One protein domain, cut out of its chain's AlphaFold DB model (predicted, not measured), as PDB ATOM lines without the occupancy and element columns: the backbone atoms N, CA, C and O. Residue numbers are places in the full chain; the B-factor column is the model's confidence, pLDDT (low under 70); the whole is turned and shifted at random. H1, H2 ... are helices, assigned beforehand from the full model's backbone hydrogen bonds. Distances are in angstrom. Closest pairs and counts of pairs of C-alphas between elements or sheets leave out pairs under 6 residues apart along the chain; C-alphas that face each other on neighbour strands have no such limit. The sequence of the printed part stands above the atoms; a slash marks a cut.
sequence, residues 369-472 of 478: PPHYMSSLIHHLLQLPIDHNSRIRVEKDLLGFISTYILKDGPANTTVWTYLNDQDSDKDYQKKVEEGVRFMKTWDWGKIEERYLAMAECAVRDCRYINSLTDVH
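This is residues 369 to 472 of the 478 residues of an uncharacterized protein of Penicillium digitatum (strain PHI26 / CECT 20796) (UniProt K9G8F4). Two helical hairpins, H1 with H2 and H3 with H4, pack crosswise on each other into a compact body, and the short H5 folds back along H2. Residues 412 to 427, mostly in the long loop between H2 and H3, stick out from this body. The printed part has 104 residues with five named helices, H1 to H5 in chain order, and no named strand: all helix. It is compact, with a radius of gyration of the C-alphas of 14.4 A, and spans 43 by 33 by 20 A.

H2, residues 390 to 405, touches H1, residues 369 to 382, at a shallow tilt of 22 degrees, opposite ways; the closest C-alphas, of Leu 376 and Val 393, are 6.0 A apart. H2 touches H3, residues 425 to 440, with residue 405 alone, about perpendicular at 88 degrees; the C-alphas of Ile 405 and Gly 435 are closest, 5.1 A. H3 forms a helical hairpin with H4, residues 449 to 460, at a shallow tilt of 22 degrees; the C-alphas of Val 432 and Arg 460 are closest, 6.1 A. H4 touches H1 about perpendicular, at 85 degrees, closest at the C-alphas of Ser 374 and Tyr 451, 6.1 A. H5, residues 462 to 467, only just touches H2, with 3 pairs of C-alphas within 8 A, the closest those of Glu 394 and Ile 465, 6.5 A. H3 and H5 are apart. Every O i to N i+4 pair is within hydrogen-bond range in H1, H2, H3 and H4; H5 has 0 of 2, but 3 of 3 O i to N i+3 pairs.

H2 is 21.1 A long, H3 22.5 A, H1 20.3 A, H4 16.8 A and H5 9.9 A. H1 begins at C-alpha 369, (178.006, 164.521, 190.258), and H5 ends at C-alpha 467, (192.024, 147.505, 192.845).

The C-alphas farthest apart, of Asn 420 and His 472, are 43.2 A apart. The printed part has no cut. The link from H2 to H3 is long, 19 residues. Residues 411 to 421 and 472 have pLDDT under 70.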
ATOM      1  N   PRO A 369     176.824 165.082 189.596       97.75
ATOM      2  CA  PRO A 369     178.006 164.521 190.258       97.75
ATOM      3  C   PRO A 369     177.920 163.040 190.681       97.75
ATOM      4  O   PRO A 369     178.840 162.293 190.339       97.75
ATOM      5  N   PRO A 370     176.853 162.568 191.366       97.81
ATOM      6  CA  PRO A 370     176.763 161.162 191.770       97.81
ATOM      7  C   PRO A 370     176.692 160.205 190.574       97.81
ATOM      8  O   PRO A 370     177.326 159.153 190.594       97.81
ATOM      9  N   HIS A 371     175.994 160.587 189.501       98.00
ATOM     10  CA  HIS A 371     175.851 159.763 188.298       98.00
ATOM     11  C   HIS A 371     177.140 159.721 187.476       98.00
ATOM     12  O   HIS A 371     177.516 158.657 186.990       98.00
ATOM     13  N   TYR A 372     177.875 160.835 187.394       98.19
ATOM     14  CA  TYR A 372     179.203 160.841 186.778       98.19
ATOM     15  C   TYR A 372     180.177 159.927 187.530       98.19
ATOM     16  O   TYR A 372     180.849 159.093 186.926       98.19
ATOM     17  N   MET A 373     180.213 160.020 188.862       98.12
ATOM     18  CA  MET A 373     181.076 159.163 189.675       98.12
ATOM     19  C   MET A 373     180.683 157.683 189.564       98.12
ATOM     20  O   MET A 373     181.552 156.829 189.390       98.12
ATOM     21  N   SER A 374     179.382 157.380 189.613       97.75
ATOM     22  CA  SER A 374     178.858 156.023 189.432       97.75
ATOM     23  C   SER A 374     179.197 155.461 188.051       97.75
ATOM     24  O   SER A 374     179.588 154.303 187.955       97.75
ATOM     25  N   SER A 375     179.109 156.278 186.998       97.69
ATOM     26  CA  SER A 375     179.499 155.921 185.630       97.69
ATOM     27  C   SER A 375     180.966 155.489 185.554       97.69
ATOM     28  O   SER A 375     181.277 154.408 185.057       97.69
ATOM     29  N   LEU A 376     181.880 156.276 186.131       97.81
ATOM     30  CA  LEU A 376     183.306 155.940 186.153       97.81
ATOM     31  C   LEU A 376     183.585 154.654 186.944       97.81
ATOM     32  O   LEU A 376     184.349 153.805 186.489       97.81
ATOM     33  N   ILE A 377     182.942 154.471 188.103       97.69
ATOM     34  CA  ILE A 377     183.058 153.230 188.887       97.69
ATOM     35  C   ILE A 377     182.530 152.039 188.079       97.69
ATOM     36  O   ILE A 377     183.203 151.015 188.004       97.69
ATOM     37  N   HIS A 378     181.374 152.179 187.430       95.94
ATOM     38  CA  HIS A 378     180.793 151.144 186.580       95.94
ATOM     39  C   HIS A 378     181.756 150.712 185.466       95.94
ATOM     40  O   HIS A 378     181.997 149.520 185.282       95.94
ATOM     41  N   HIS A 379     182.395 151.668 184.789       95.44
ATOM     42  CA  HIS A 379     183.409 151.369 183.777       95.44
ATOM     43  C   HIS A 379     184.639 150.657 184.336       95.44
ATOM     44  O   HIS A 379     185.159 149.744 183.697       95.44
ATOM     45  N   LEU A 380     185.102 151.029 185.531       96.06
ATOM     46  CA  LEU A 380     186.196 150.316 186.192       96.06
ATOM     47  C   LEU A 380     185.810 148.874 186.545       96.06
ATOM     48  O   LEU A 380     186.659 147.994 186.453       96.06
ATOM     49  N   LEU A 381     184.558 148.607 186.918       95.31
ATOM     50  CA  LEU A 381     184.097 147.244 187.213       95.31
ATOM     51  C   LEU A 381     184.031 146.363 185.957       95.31
ATOM     52  O   LEU A 381     184.307 145.169 186.041       95.31
ATOM     53  N   GLN A 382     183.711 146.943 184.798       93.38
ATOM     54  CA  GLN A 382     183.652 146.226 183.517       93.38
ATOM     55  C   GLN A 382     185.030 145.914 182.912       93.38
ATOM     56  O   GLN A 382     185.139 145.060 182.032       93.38
ATOM     57  N   LEU A 383     186.082 146.616 183.341       92.81
ATOM     58  CA  LEU A 383     187.423 146.503 182.769       92.81
ATOM     59  C   LEU A 383     188.345 145.648 183.654       92.81
ATOM     60  O   LEU A 383     188.486 145.943 184.846       92.81
ATOM     61  N   PRO A 384     189.061 144.653 183.087       93.00
ATOM     62  CA  PRO A 384     190.101 143.925 183.813       93.00
ATOM     63  C   PRO A 384     191.144 144.870 184.427       93.00
ATOM     64  O   PRO A 384     191.452 145.920 183.855       93.00
ATOM     65  N   ILE A 385     191.717 144.494 185.576       93.69
ATOM     66  CA  ILE A 385     192.706 145.317 186.306       93.69
ATOM     67  C   ILE A 385     193.896 145.697 185.411       93.69
ATOM     68  O   ILE A 385     194.418 146.805 185.496       93.69
ATOM     69  N   ASP A 386     194.334 144.784 184.549       90.88
ATOM     70  CA  ASP A 386     195.481 144.944 183.658       90.88
ATOM     71  C   ASP A 386     195.130 145.575 182.298       90.88
ATOM     72  O   ASP A 386     196.002 145.738 181.442       90.88
ATOM     73  N   HIS A 387     193.871 145.970 182.087       91.31
ATOM     74  CA  HIS A 387     193.427 146.533 180.821       91.31
ATOM     75  C   HIS A 387     193.853 148.004 180.672       91.31
ATOM     76  O   HIS A 387     193.484 148.858 181.474       91.31
ATOM     77  N   ASN A 388     194.561 148.348 179.589       88.88
ATOM     78  CA  ASN A 388     195.094 149.706 179.372       88.88
ATOM     79  C   ASN A 388     194.027 150.811 179.416       88.88
ATOM     80  O   ASN A 388     194.274 151.889 179.954       88.88
ATOM     81  N   SER A 389     192.825 150.541 178.897       90.06
ATOM     82  CA  SER A 389     191.711 151.501 178.917       90.06
ATOM     83  C   SER A 389     191.250 151.894 180.323       90.06
ATOM     84  O   SER A 389     190.596 152.924 180.478       90.06
ATOM     85  N   ARG A 390     191.612 151.113 181.347       93.88
ATOM     86  CA  ARG A 390     191.324 151.409 182.748       93.88
ATOM     87  C   ARG A 390     192.037 152.681 183.209       93.88
ATOM     88  O   ARG A 390     191.418 153.509 183.864       93.88
ATOM     89  N   ILE A 391     193.280 152.901 182.762       91.94
ATOM     90  CA  ILE A 391     194.121 154.053 183.145       91.94
ATOM     91  C   ILE A 391     193.404 155.385 182.896       91.94
ATOM     92  O   ILE A 391     193.526 156.317 183.691       91.94
ATOM     93  N   ARG A 392     192.660 155.484 181.790       92.31
ATOM     94  CA  ARG A 392     191.877 156.680 181.469       92.31
ATOM     95  C   ARG A 392     190.774 156.912 182.502       92.31
ATOM     96  O   ARG A 392     190.710 157.990 183.074       92.31
ATOM     97  N   VAL A 393     189.967 155.893 182.783       95.19
ATOM     98  CA  VAL A 393     188.854 155.978 183.743       95.19
ATOM     99  C   VAL A 393     189.365 156.244 185.164       95.19
ATOM    100  O   VAL A 393     188.781 157.039 185.895       95.19
ATOM    101  N   GLU A 394     190.494 155.637 185.546       95.81
ATOM    102  CA  GLU A 394     191.162 155.899 186.827       95.81
ATOM    103  C   GLU A 394     191.598 157.359 186.940       95.81
ATOM    104  O   GLU A 394     191.353 157.999 187.961       95.81
ATOM    105  N   LYS A 395     192.225 157.902 185.888       93.94
ATOM    106  CA  LYS A 395     192.627 159.309 185.835       93.94
ATOM    107  C   LYS A 395     191.411 160.227 185.951       93.94
ATOM    108  O   LYS A 395     191.474 161.187 186.719       93.94
ATOM    109  N   ASP A 396     190.327 159.913 185.248       95.19
ATOM    110  CA  ASP A 396     189.112 160.724 185.271       95.19
ATOM    111  C   ASP A 396     188.466 160.723 186.663       95.19
ATOM    112  O   ASP A 396     188.129 161.781 187.197       95.19
ATOM    113  N   LEU A 397     188.390 159.558 187.311       97.06
ATOM    114  CA  LEU A 397     187.852 159.428 188.666       97.06
ATOM    115  C   LEU A 397     188.732 160.134 189.705       97.06
ATOM    116  O   LEU A 397     188.219 160.856 190.560       97.06
ATOM    117  N   LEU A 398     190.054 159.978 189.617       95.50
ATOM    118  CA  LEU A 398     191.006 160.664 190.496       95.50
ATOM    119  C   LEU A 398     190.945 162.184 190.328       95.50
ATOM    120  O   LEU A 398     190.942 162.907 191.325       95.50
ATOM    121  N   GLY A 399     190.888 162.662 189.082       94.19
ATOM    122  CA  GLY A 399     190.731 164.077 188.763       94.19
ATOM    123  C   GLY A 399     189.448 164.630 189.369       94.19
ATOM    124  O   GLY A 399     189.488 165.631 190.077       94.19
ATOM    125  N   PHE A 400     188.333 163.919 189.181       96.44
ATOM    126  CA  PHE A 400     187.035 164.310 189.716       96.44
ATOM    127  C   PHE A 400     187.025 164.364 191.250       96.44
ATOM    128  O   PHE A 400     186.593 165.365 191.822       96.44
ATOM    129  N   ILE A 401     187.558 163.342 191.930       96.56
ATOM    130  CA  ILE A 401     187.677 163.332 193.396       96.56
ATOM    131  C   ILE A 401     188.515 164.525 193.870       96.56
ATOM    132  O   ILE A 401     188.076 165.271 194.742       96.56
ATOM    133  N   SER A 402     189.685 164.741 193.271       94.25
ATOM    134  CA  SER A 402     190.601 165.813 193.670       94.25
ATOM    135  C   SER A 402     189.972 167.200 193.492       94.25
ATOM    136  O   SER A 402     189.847 167.952 194.459       94.25
ATOM    137  N   THR A 403     189.486 167.537 192.295       93.00
ATOM    138  CA  THR A 403     189.012 168.904 192.019       93.00
ATOM    139  C   THR A 403     187.588 169.157 192.489       93.00
ATOM    140  O   THR A 403     187.276 170.241 192.983       93.00
ATOM    141  N   TYR A 404     186.688 168.179 192.345       95.56
ATOM    142  CA  TYR A 404     185.271 168.394 192.630       95.56
ATOM    143  C   TYR A 404     184.903 168.087 194.082       95.56
ATOM    144  O   TYR A 404     184.135 168.851 194.673       95.56
ATOM    145  N   ILE A 405     185.437 167.007 194.661       96.44
ATOM    146  CA  ILE A 405     185.075 166.550 196.013       96.44
ATOM    147  C   ILE A 405     185.997 167.169 197.062       96.44
ATOM    148  O   ILE A 405     185.513 167.805 197.995       96.44
ATOM    149  N   LEU A 406     187.313 167.021 196.895       95.12
ATOM    150  CA  LEU A 406     188.305 167.524 197.850       95.12
ATOM    151  C   LEU A 406     188.581 169.024 197.689       95.12
ATOM    152  O   LEU A 406     189.194 169.628 198.568       95.12
ATOM    153  N   LYS A 407     188.095 169.629 196.592       93.00
ATOM    154  CA  LYS A 407     188.336 171.035 196.234       93.00
ATOM    155  C   LYS A 407     189.825 171.368 196.229       93.00
ATOM    156  O   LYS A 407     190.219 172.482 196.586       93.00
ATOM    157  N   ASP A 408     190.650 170.407 195.814       85.50
ATOM    158  CA  ASP A 408     192.032 170.705 195.496       85.50
ATOM    159  C   ASP A 408     191.990 171.788 194.422       85.50
ATOM    160  O   ASP A 408     191.275 171.661 193.422       85.50
ATOM    161  N   GLY A 409     192.683 172.902 194.681       76.06
ATOM    162  CA  GLY A 409     192.749 174.004 193.730       76.06
ATOM    163  C   GLY A 409     193.113 173.487 192.336       76.06
ATOM    164  O   GLY A 409     193.684 172.394 192.228       76.06
ATOM    165  N   PRO A 410     192.800 174.249 191.270       70.06
ATOM    166  CA  PRO A 410     193.164 173.857 189.916       70.06
ATOM    167  C   PRO A 410     194.607 173.378 189.942       70.06
ATOM    168  O   PRO A 410     195.462 174.050 190.526       70.06
ATOM    169  N   ALA A 411     194.856 172.180 189.404       60.94
ATOM    170  CA  ALA A 411     196.193 171.622 189.329       60.94
ATOM    171  C   ALA A 411     197.009 172.563 188.445       60.94
ATOM    172  O   ALA A 411     197.065 172.404 187.227       60.94
ATOM    173  N   ASN A 412     197.560 173.614 189.050       54.06
ATOM    174  CA  ASN A 412     198.260 174.658 188.346       54.06
ATOM    175  C   ASN A 412     199.385 173.938 187.617       54.06
ATOM    176  O   ASN A 412     200.263 173.331 188.234       54.06
ATOM    177  N   THR A 413     199.324 173.951 186.287       50.66
ATOM    178  CA  THR A 413     200.257 173.239 185.404       50.66
ATOM    179  C   THR A 413     201.702 173.698 185.604       50.66
ATOM    180  O   THR A 413     202.646 173.040 185.161       50.66
ATOM    181  N   THR A 414     201.915 174.766 186.375       53.56
ATOM    182  CA  THR A 414     203.133 174.996 187.148       53.56
ATOM    183  C   THR A 414     203.290 173.942 188.253       53.56
ATOM    184  O   THR A 414     203.301 174.242 189.442       53.56
ATOM    185  N   VAL A 415     203.558 172.702 187.821       51.44
ATOM    186  CA  VAL A 415     203.980 171.488 188.561       51.44
ATOM    187  C   VAL A 415     205.048 171.736 189.655       51.44
ATOM    188  O   VAL A 415     205.358 170.861 190.458       51.44
ATOM    189  N   TRP A 416     205.622 172.935 189.717       46.34
ATOM    190  CA  TRP A 416     206.689 173.332 190.624       46.34
ATOM    191  C   TRP A 416     206.234 173.947 191.952       46.34
ATOM    192  O   TRP A 416     206.991 173.845 192.916       46.34
ATOM    193  N   THR A 417     205.049 174.557 192.055       50.84
ATOM    194  CA  THR A 417     204.625 175.213 193.311       50.84
ATOM    195  C   THR A 417     204.022 174.240 194.325       50.84
ATOM    196  O   THR A 417     204.335 174.350 195.508       50.84
ATOM    197  N   TYR A 418     203.300 173.207 193.874       50.03
ATOM    198  CA  TYR A 418     202.732 172.155 194.742       50.03
ATOM    199  C   TYR A 418     203.773 171.335 195.522       50.03
ATOM    200  O   TYR A 418     203.443 170.650 196.482       50.03
ATOM    201  N   LEU A 419     205.051 171.383 195.135       54.62
ATOM    202  CA  LEU A 419     206.108 170.667 195.851       54.62
ATOM    203  C   LEU A 419     206.561 171.363 197.143       54.62
ATOM    204  O   LEU A 419     207.326 170.756 197.895       54.62
ATOM    205  N   ASN A 420     206.138 172.608 197.385       57.56
ATOM    206  CA  ASN A 420     206.615 173.396 198.522       57.56
ATOM    207  C   ASN A 420     205.622 173.447 199.689       57.56
ATOM    208  O   ASN A 420     206.077 173.456 200.830       57.56
ATOM    209  N   ASP A 421     204.319 173.370 199.415       64.94
ATOM    210  CA  ASP A 421     203.273 173.307 200.438       64.94
ATOM    211  C   ASP A 421     202.727 171.881 200.504       64.94
ATOM    212  O   ASP A 421     201.703 171.540 199.918       64.94
ATOM    213  N   GLN A 422     203.476 171.001 201.175       75.00
ATOM    214  CA  GLN A 422     202.904 169.722 201.580       75.00
ATOM    215  C   GLN A 422     201.905 170.003 202.697       75.00
ATOM    216  O   GLN A 422     202.321 170.322 203.814       75.00
ATOM    217  N   ASP A 423     200.616 169.870 202.390       81.12
ATOM    218  CA  ASP A 423     199.587 169.731 203.416       81.12
ATOM    219  C   ASP A 423     200.055 168.703 204.449       81.12
ATOM    220  O   ASP A 423     200.639 167.667 204.105       81.12
ATOM    221  N   SER A 424     199.836 168.992 205.732       90.75
ATOM    222  CA  SER A 424     200.111 167.987 206.751       90.75
ATOM    223  C   SER A 424     199.148 166.809 206.578       90.75
ATOM    224  O   SER A 424     198.008 166.994 206.152       90.75
ATOM    225  N   ASP A 425     199.560 165.599 206.968       90.50
ATOM    226  CA  ASP A 425     198.686 164.415 206.904       90.50
ATOM    227  C   ASP A 425     197.344 164.643 207.633       90.50
ATOM    228  O   ASP A 425     196.310 164.111 207.234       90.50
ATOM    229  N   LYS A 426     197.339 165.480 208.684       93.88
ATOM    230  CA  LYS A 426     196.127 165.863 209.423       93.88
ATOM    231  C   LYS A 426     195.206 166.765 208.607       93.88
ATOM    232  O   LYS A 426     193.995 166.563 208.642       93.88
ATOM    233  N   ASP A 427     195.766 167.741 207.897       92.62
ATOM    234  CA  ASP A 427     194.988 168.643 207.044       92.62
ATOM    235  C   ASP A 427     194.408 167.878 205.854       92.62
ATOM    236  O   ASP A 427     193.230 168.041 205.540       92.62
ATOM    237  N   TYR A 428     195.191 166.972 205.260       91.31
ATOM    238  CA  TYR A 428     194.705 166.075 204.214       91.31
ATOM    239  C   TYR A 428     193.565 165.180 204.713       91.31
ATOM    240  O   TYR A 428     192.500 165.155 204.102       91.31
ATOM    241  N   GLN A 429     193.729 164.503 205.859       95.44
ATOM    242  CA  GLN A 429     192.661 163.660 206.407       95.44
ATOM    243  C   GLN A 429     191.397 164.472 206.705       95.44
ATOM    244  O   GLN A 429     190.290 164.015 206.433       95.44
ATOM    245  N   LYS A 430     191.546 165.695 207.228       96.44
ATOM    246  CA  LYS A 430     190.417 166.599 207.457       96.44
ATOM    247  C   LYS A 430     189.682 166.917 206.150       96.44
ATOM    248  O   LYS A 430     188.460 166.797 206.122       96.44
ATOM    249  N   LYS A 431     190.409 167.251 205.076       95.50
ATOM    250  CA  LYS A 431     189.829 167.476 203.739       95.50
ATOM    251  C   LYS A 431     189.108 166.239 203.210       95.50
ATOM    252  O   LYS A 431     188.019 166.364 202.666       95.50
ATOM    253  N   VAL A 432     189.674 165.046 203.405       96.88
ATOM    254  CA  VAL A 432     189.033 163.779 203.018       96.88
ATOM    255  C   VAL A 432     187.710 163.581 203.759       96.88
ATOM    256  O   VAL A 432     186.701 163.297 203.119       96.88
ATOM    257  N   GLU A 433     187.658 163.783 205.080       98.06
ATOM    258  CA  GLU A 433     186.398 163.659 205.835       98.06
ATOM    259  C   GLU A 433     185.353 164.708 205.428       98.06
ATOM    260  O   GLU A 433     184.158 164.408 205.365       98.06
ATOM    261  N   GLU A 434     185.786 165.938 205.146       97.94
ATOM    262  CA  GLU A 434     184.918 166.993 204.614       97.94
ATOM    263  C   GLU A 434     184.386 166.628 203.223       97.94
ATOM    264  O   GLU A 434     183.185 166.746 202.984       97.94
ATOM    265  N   GLY A 435     185.243 166.095 202.349       97.25
ATOM    266  CA  GLY A 435     184.882 165.603 201.023       97.25
ATOM    267  C   GLY A 435     183.885 164.446 201.073       97.25
ATOM    268  O   GLY A 435     182.874 164.479 200.375       97.25
ATOM    269  N   VAL A 436     184.093 163.461 201.954       98.19
ATOM    270  CA  VAL A 436     183.130 162.367 202.174       98.19
ATOM    271  C   VAL A 436     181.795 162.913 202.675       98.19
ATOM    272  O   VAL A 436     180.742 162.489 202.202       98.19
ATOM    273  N   ARG A 437     181.809 163.871 203.612       98.38
ATOM    274  CA  ARG A 437     180.579 164.502 204.107       98.38
ATOM    275  C   ARG A 437     179.843 165.237 202.991       98.38
ATOM    276  O   ARG A 437     178.638 165.062 202.875       98.38
ATOM    277  N   PHE A 438     180.558 166.014 202.180       97.62
ATOM    278  CA  PHE A 438     180.015 166.720 201.019       97.62
ATOM    279  C   PHE A 438     179.418 165.751 199.990       97.62
ATOM    280  O   PHE A 438     178.297 165.943 199.535       97.62
ATOM    281  N   MET A 439     180.119 164.667 199.672       97.75
ATOM    282  CA  MET A 439     179.631 163.633 198.761       97.75
ATOM    283  C   MET A 439     178.353 162.949 199.289       97.75
ATOM    284  O   MET A 439     177.436 162.647 198.526       97.75
ATOM    285  N   LYS A 440     178.247 162.740 200.609       96.81
ATOM    286  CA  LYS A 440     177.051 162.168 201.252       96.81
ATOM    287  C   LYS A 440     175.826 163.083 201.220       96.81
ATOM    288  O   LYS A 440     174.728 162.593 201.456       96.81
ATOM    289  N   THR A 441     175.978 164.381 200.937       97.44
ATOM    290  CA  THR A 441     174.823 165.278 200.763       97.44
ATOM    291  C   THR A 441     174.244 165.245 199.351       97.44
ATOM    292  O   THR A 441     173.276 165.953 199.089       97.44
ATOM    293  N   TRP A 442     174.849 164.507 198.417       97.50
ATOM    294  CA  TRP A 442     174.327 164.390 197.057       97.50
ATOM    295  C   TRP A 442     173.056 163.540 197.019       97.50
ATOM    296  O   TRP A 442     172.894 162.604 197.801       97.50
ATOM    297  N   ASP A 443     172.177 163.848 196.068       96.31
ATOM    298  CA  ASP A 443     171.051 162.984 195.727       96.31
ATOM    299  C   ASP A 443     171.535 161.855 194.812       96.31
ATOM    300  O   ASP A 443     171.758 162.057 193.619       96.31
ATOM    301  N   TRP A 444     171.732 160.670 195.388       95.12
ATOM    302  CA  TRP A 444     172.142 159.469 194.658       95.12
ATOM    303  C   TRP A 444     170.981 158.806 193.895       95.12
ATOM    304  O   TRP A 444     171.203 157.843 193.161       95.12
ATOM    305  N   GLY A 445     169.745 159.299 194.038       93.06
ATOM    306  CA  GLY A 445     168.587 158.804 193.304       93.06
ATOM    307  C   GLY A 445     168.388 157.290 193.438       93.06
ATOM    308  O   GLY A 445     168.255 156.755 194.535       93.06
ATOM    309  N   LYS A 446     168.343 156.598 192.292       92.69
ATOM    310  CA  LYS A 446     168.156 155.137 192.195       92.69
ATOM    311  C   LYS A 446     169.472 154.359 192.048       92.69
ATOM    312  O   LYS A 446     169.437 153.192 191.666       92.69
ATOM    313  N   ILE A 447     170.620 154.994 192.289       92.12
ATOM    314  CA  ILE A 447     171.921 154.323 192.210       92.12
ATOM    315  C   ILE A 447     171.987 153.235 193.290       92.12
ATOM    316  O   ILE A 447     171.575 153.443 194.431       92.12
ATOM    317  N   GLU A 448     172.501 152.058 192.932       90.44
ATOM    318  CA  GLU A 448     172.625 150.947 193.874       90.44
ATOM    319  C   GLU A 448     173.574 151.312 195.027       90.44
ATOM    320  O   GLU A 448     174.662 151.848 194.807       90.44
ATOM    321  N   GLU A 449     173.200 150.957 196.259       93.69
ATOM    322  CA  GLU A 449     173.942 151.300 197.485       93.69
ATOM    323  C   GLU A 449     175.419 150.860 197.440       93.69
ATOM    324  O   GLU A 449     176.296 151.525 197.997       93.69
ATOM    325  N   ARG A 450     175.729 149.790 196.692       94.62
ATOM    326  CA  ARG A 450     177.113 149.340 196.478       94.62
ATOM    327  C   ARG A 450     177.998 150.395 195.809       94.62
ATOM    328  O   ARG A 450     179.163 150.512 196.181       94.62
ATOM    329  N   TYR A 451     177.473 151.190 194.873       94.94
ATOM    330  CA  TYR A 451     178.255 152.237 194.207       94.94
ATOM    331  C   TYR A 451     178.577 153.384 195.163       94.94
ATOM    332  O   TYR A 451     179.687 153.907 195.119       94.94
ATOM    333  N   LEU A 452     177.658 153.723 196.074       95.50
ATOM    334  CA  LEU A 452     177.916 154.700 197.133       95.50
ATOM    335  C   LEU A 452     179.036 154.220 198.069       95.50
ATOM    336  O   LEU A 452     179.945 154.990 198.381       95.50
ATOM    337  N   ALA A 453     179.013 152.947 198.475       96.56
ATOM    338  CA  ALA A 453     180.077 152.371 199.295       96.56
ATOM    339  C   ALA A 453     181.437 152.405 198.573       96.56
ATOM    340  O   ALA A 453     182.436 152.837 199.148       96.56
ATOM    341  N   MET A 454     181.474 152.028 197.290       97.50
ATOM    342  CA  MET A 454     182.687 152.103 196.468       97.50
ATOM    343  C   MET A 454     183.186 153.540 196.291       97.50
ATOM    344  O   MET A 454     184.391 153.778 196.366       97.50
ATOM    345  N   ALA A 455     182.276 154.496 196.089       97.69
ATOM    346  CA  ALA A 455     182.596 155.912 195.990       97.69
ATOM    347  C   ALA A 455     183.210 156.442 197.294       97.69
ATOM    348  O   ALA A 455     184.248 157.100 197.258       97.69
ATOM    349  N   GLU A 456     182.635 156.097 198.452       97.88
ATOM    350  CA  GLU A 456     183.201 156.463 199.754       97.88
ATOM    351  C   GLU A 456     184.596 155.861 199.951       97.88
ATOM    352  O   GLU A 456     185.517 156.578 200.348       97.88
ATOM    353  N   CYS A 457     184.786 154.581 199.620       97.62
ATOM    354  CA  CYS A 457     186.101 153.944 199.661       97.62
ATOM    355  C   CYS A 457     187.111 154.654 198.747       97.62
ATOM    356  O   CYS A 457     188.236 154.898 199.176       97.62
ATOM    357  N   ALA A 458     186.711 155.034 197.530       97.56
ATOM    358  CA  ALA A 458     187.572 155.734 196.580       97.56
ATOM    359  C   ALA A 458     187.986 157.133 197.067       97.56
ATOM    360  O   ALA A 458     189.143 157.512 196.893       97.56
ATOM    361  N   VAL A 459     187.082 157.888 197.707       97.62
ATOM    362  CA  VAL A 459     187.405 159.207 198.289       97.62
ATOM    363  C   VAL A 459     188.316 159.069 199.509       97.62
ATOM    364  O   VAL A 459     189.232 159.870 199.684       97.62
ATOM    365  N   ARG A 460     188.081 158.058 200.357       97.38
ATOM    366  CA  ARG A 460     188.882 157.812 201.568       97.38
ATOM    367  C   ARG A 460     190.281 157.290 201.258       97.38
ATOM    368  O   ARG A 460     191.236 157.663 201.934       97.38
ATOM    369  N   ASP A 461     190.397 156.420 200.259       96.19
ATOM    370  CA  ASP A 461     191.662 155.866 199.796       96.19
ATOM    371  C   ASP A 461     191.680 155.778 198.269       96.19
ATOM    372  O   ASP A 461     191.256 154.789 197.677       96.19
ATOM    373  N   CYS A 462     192.268 156.780 197.614       93.50
ATOM    374  CA  CYS A 462     192.413 156.806 196.160       93.50
ATOM    375  C   CYS A 462     193.140 155.575 195.585       93.50
ATOM    376  O   CYS A 462     193.006 155.282 194.399       93.50
ATOM    377  N   ARG A 463     193.917 154.826 196.385       93.94
ATOM    378  CA  ARG A 463     194.569 153.589 195.919       93.94
ATOM    379  C   ARG A 463     193.562 152.467 195.681       93.94
ATOM    380  O   ARG A 463     193.858 151.585 194.879       93.94
ATOM    381  N   TYR A 464     192.396 152.528 196.328       96.19
ATOM    382  CA  TYR A 464     191.288 151.594 196.137       96.19
ATOM    383  C   TYR A 464     190.838 151.529 194.672       96.19
ATOM    384  O   TYR A 464     190.502 150.455 194.179       96.19
ATOM    385  N   ILE A 465     190.918 152.652 193.952       96.56
ATOM    386  CA  ILE A 465     190.553 152.765 192.532       96.56
ATOM    387  C   ILE A 465     191.346 151.770 191.667       96.56
ATOM    388  O   ILE A 465     190.770 151.108 190.804       96.56
ATOM    389  N   ASN A 466     192.639 151.578 191.951       93.69
ATOM    390  CA  ASN A 466     193.507 150.669 191.187       93.69
ATOM    391  C   ASN A 466     193.157 149.183 191.399       93.69
ATOM    392  O   ASN A 466     193.570 148.328 190.623       93.69
ATOM    393  N   SER A 467     192.444 148.865 192.482       95.25
ATOM    394  CA  SER A 467     192.024 147.505 192.845       95.25
ATOM    395  C   SER A 467     190.524 147.275 192.678       95.25
ATOM    396  O   SER A 467     190.023 146.231 193.081       95.25
ATOM    397  N   LEU A 468     189.794 148.256 192.144       94.19
ATOM    398  CA  LEU A 468     188.340 148.217 192.063       94.19
ATOM    399  C   LEU A 468     187.901 147.202 190.998       94.19
ATOM    400  O   LEU A 468     187.976 147.474 189.802       94.19
ATOM    401  N   THR A 469     187.459 146.032 191.434       92.44
ATOM    402  CA  THR A 469     186.908 144.974 190.580       92.44
ATOM    403  C   THR A 469     185.518 144.605 191.041       92.44
ATOM    404  O   THR A 469     185.184 144.832 192.206       92.44
ATOM    405  N   ASP A 470     184.725 143.999 190.157       83.88
ATOM    406  CA  ASP A 470     183.476 143.375 190.577       83.88
ATOM    407  C   ASP A 470     183.826 142.188 191.474       83.88
ATOM    408  O   ASP A 470     184.170 141.095 191.021       83.88
ATOM    409  N   VAL A 471     183.840 142.437 192.783       72.31
ATOM    410  CA  VAL A 471     183.754 141.366 193.760       72.31
ATOM    411  C   VAL A 471     182.306 140.931 193.670       72.31
ATOM    412  O   VAL A 471     181.457 141.413 194.418       72.31
ATOM    413  N   HIS A 472     182.013 140.057 192.708       57.28
ATOM    414  CA  HIS A 472     180.838 139.223 192.820       57.28
ATOM    415  C   HIS A 472     180.984 138.522 194.167       57.28
ATOM    416  O   HIS A 472     181.747 137.567 194.311       57.28
TER     417      HIS A 472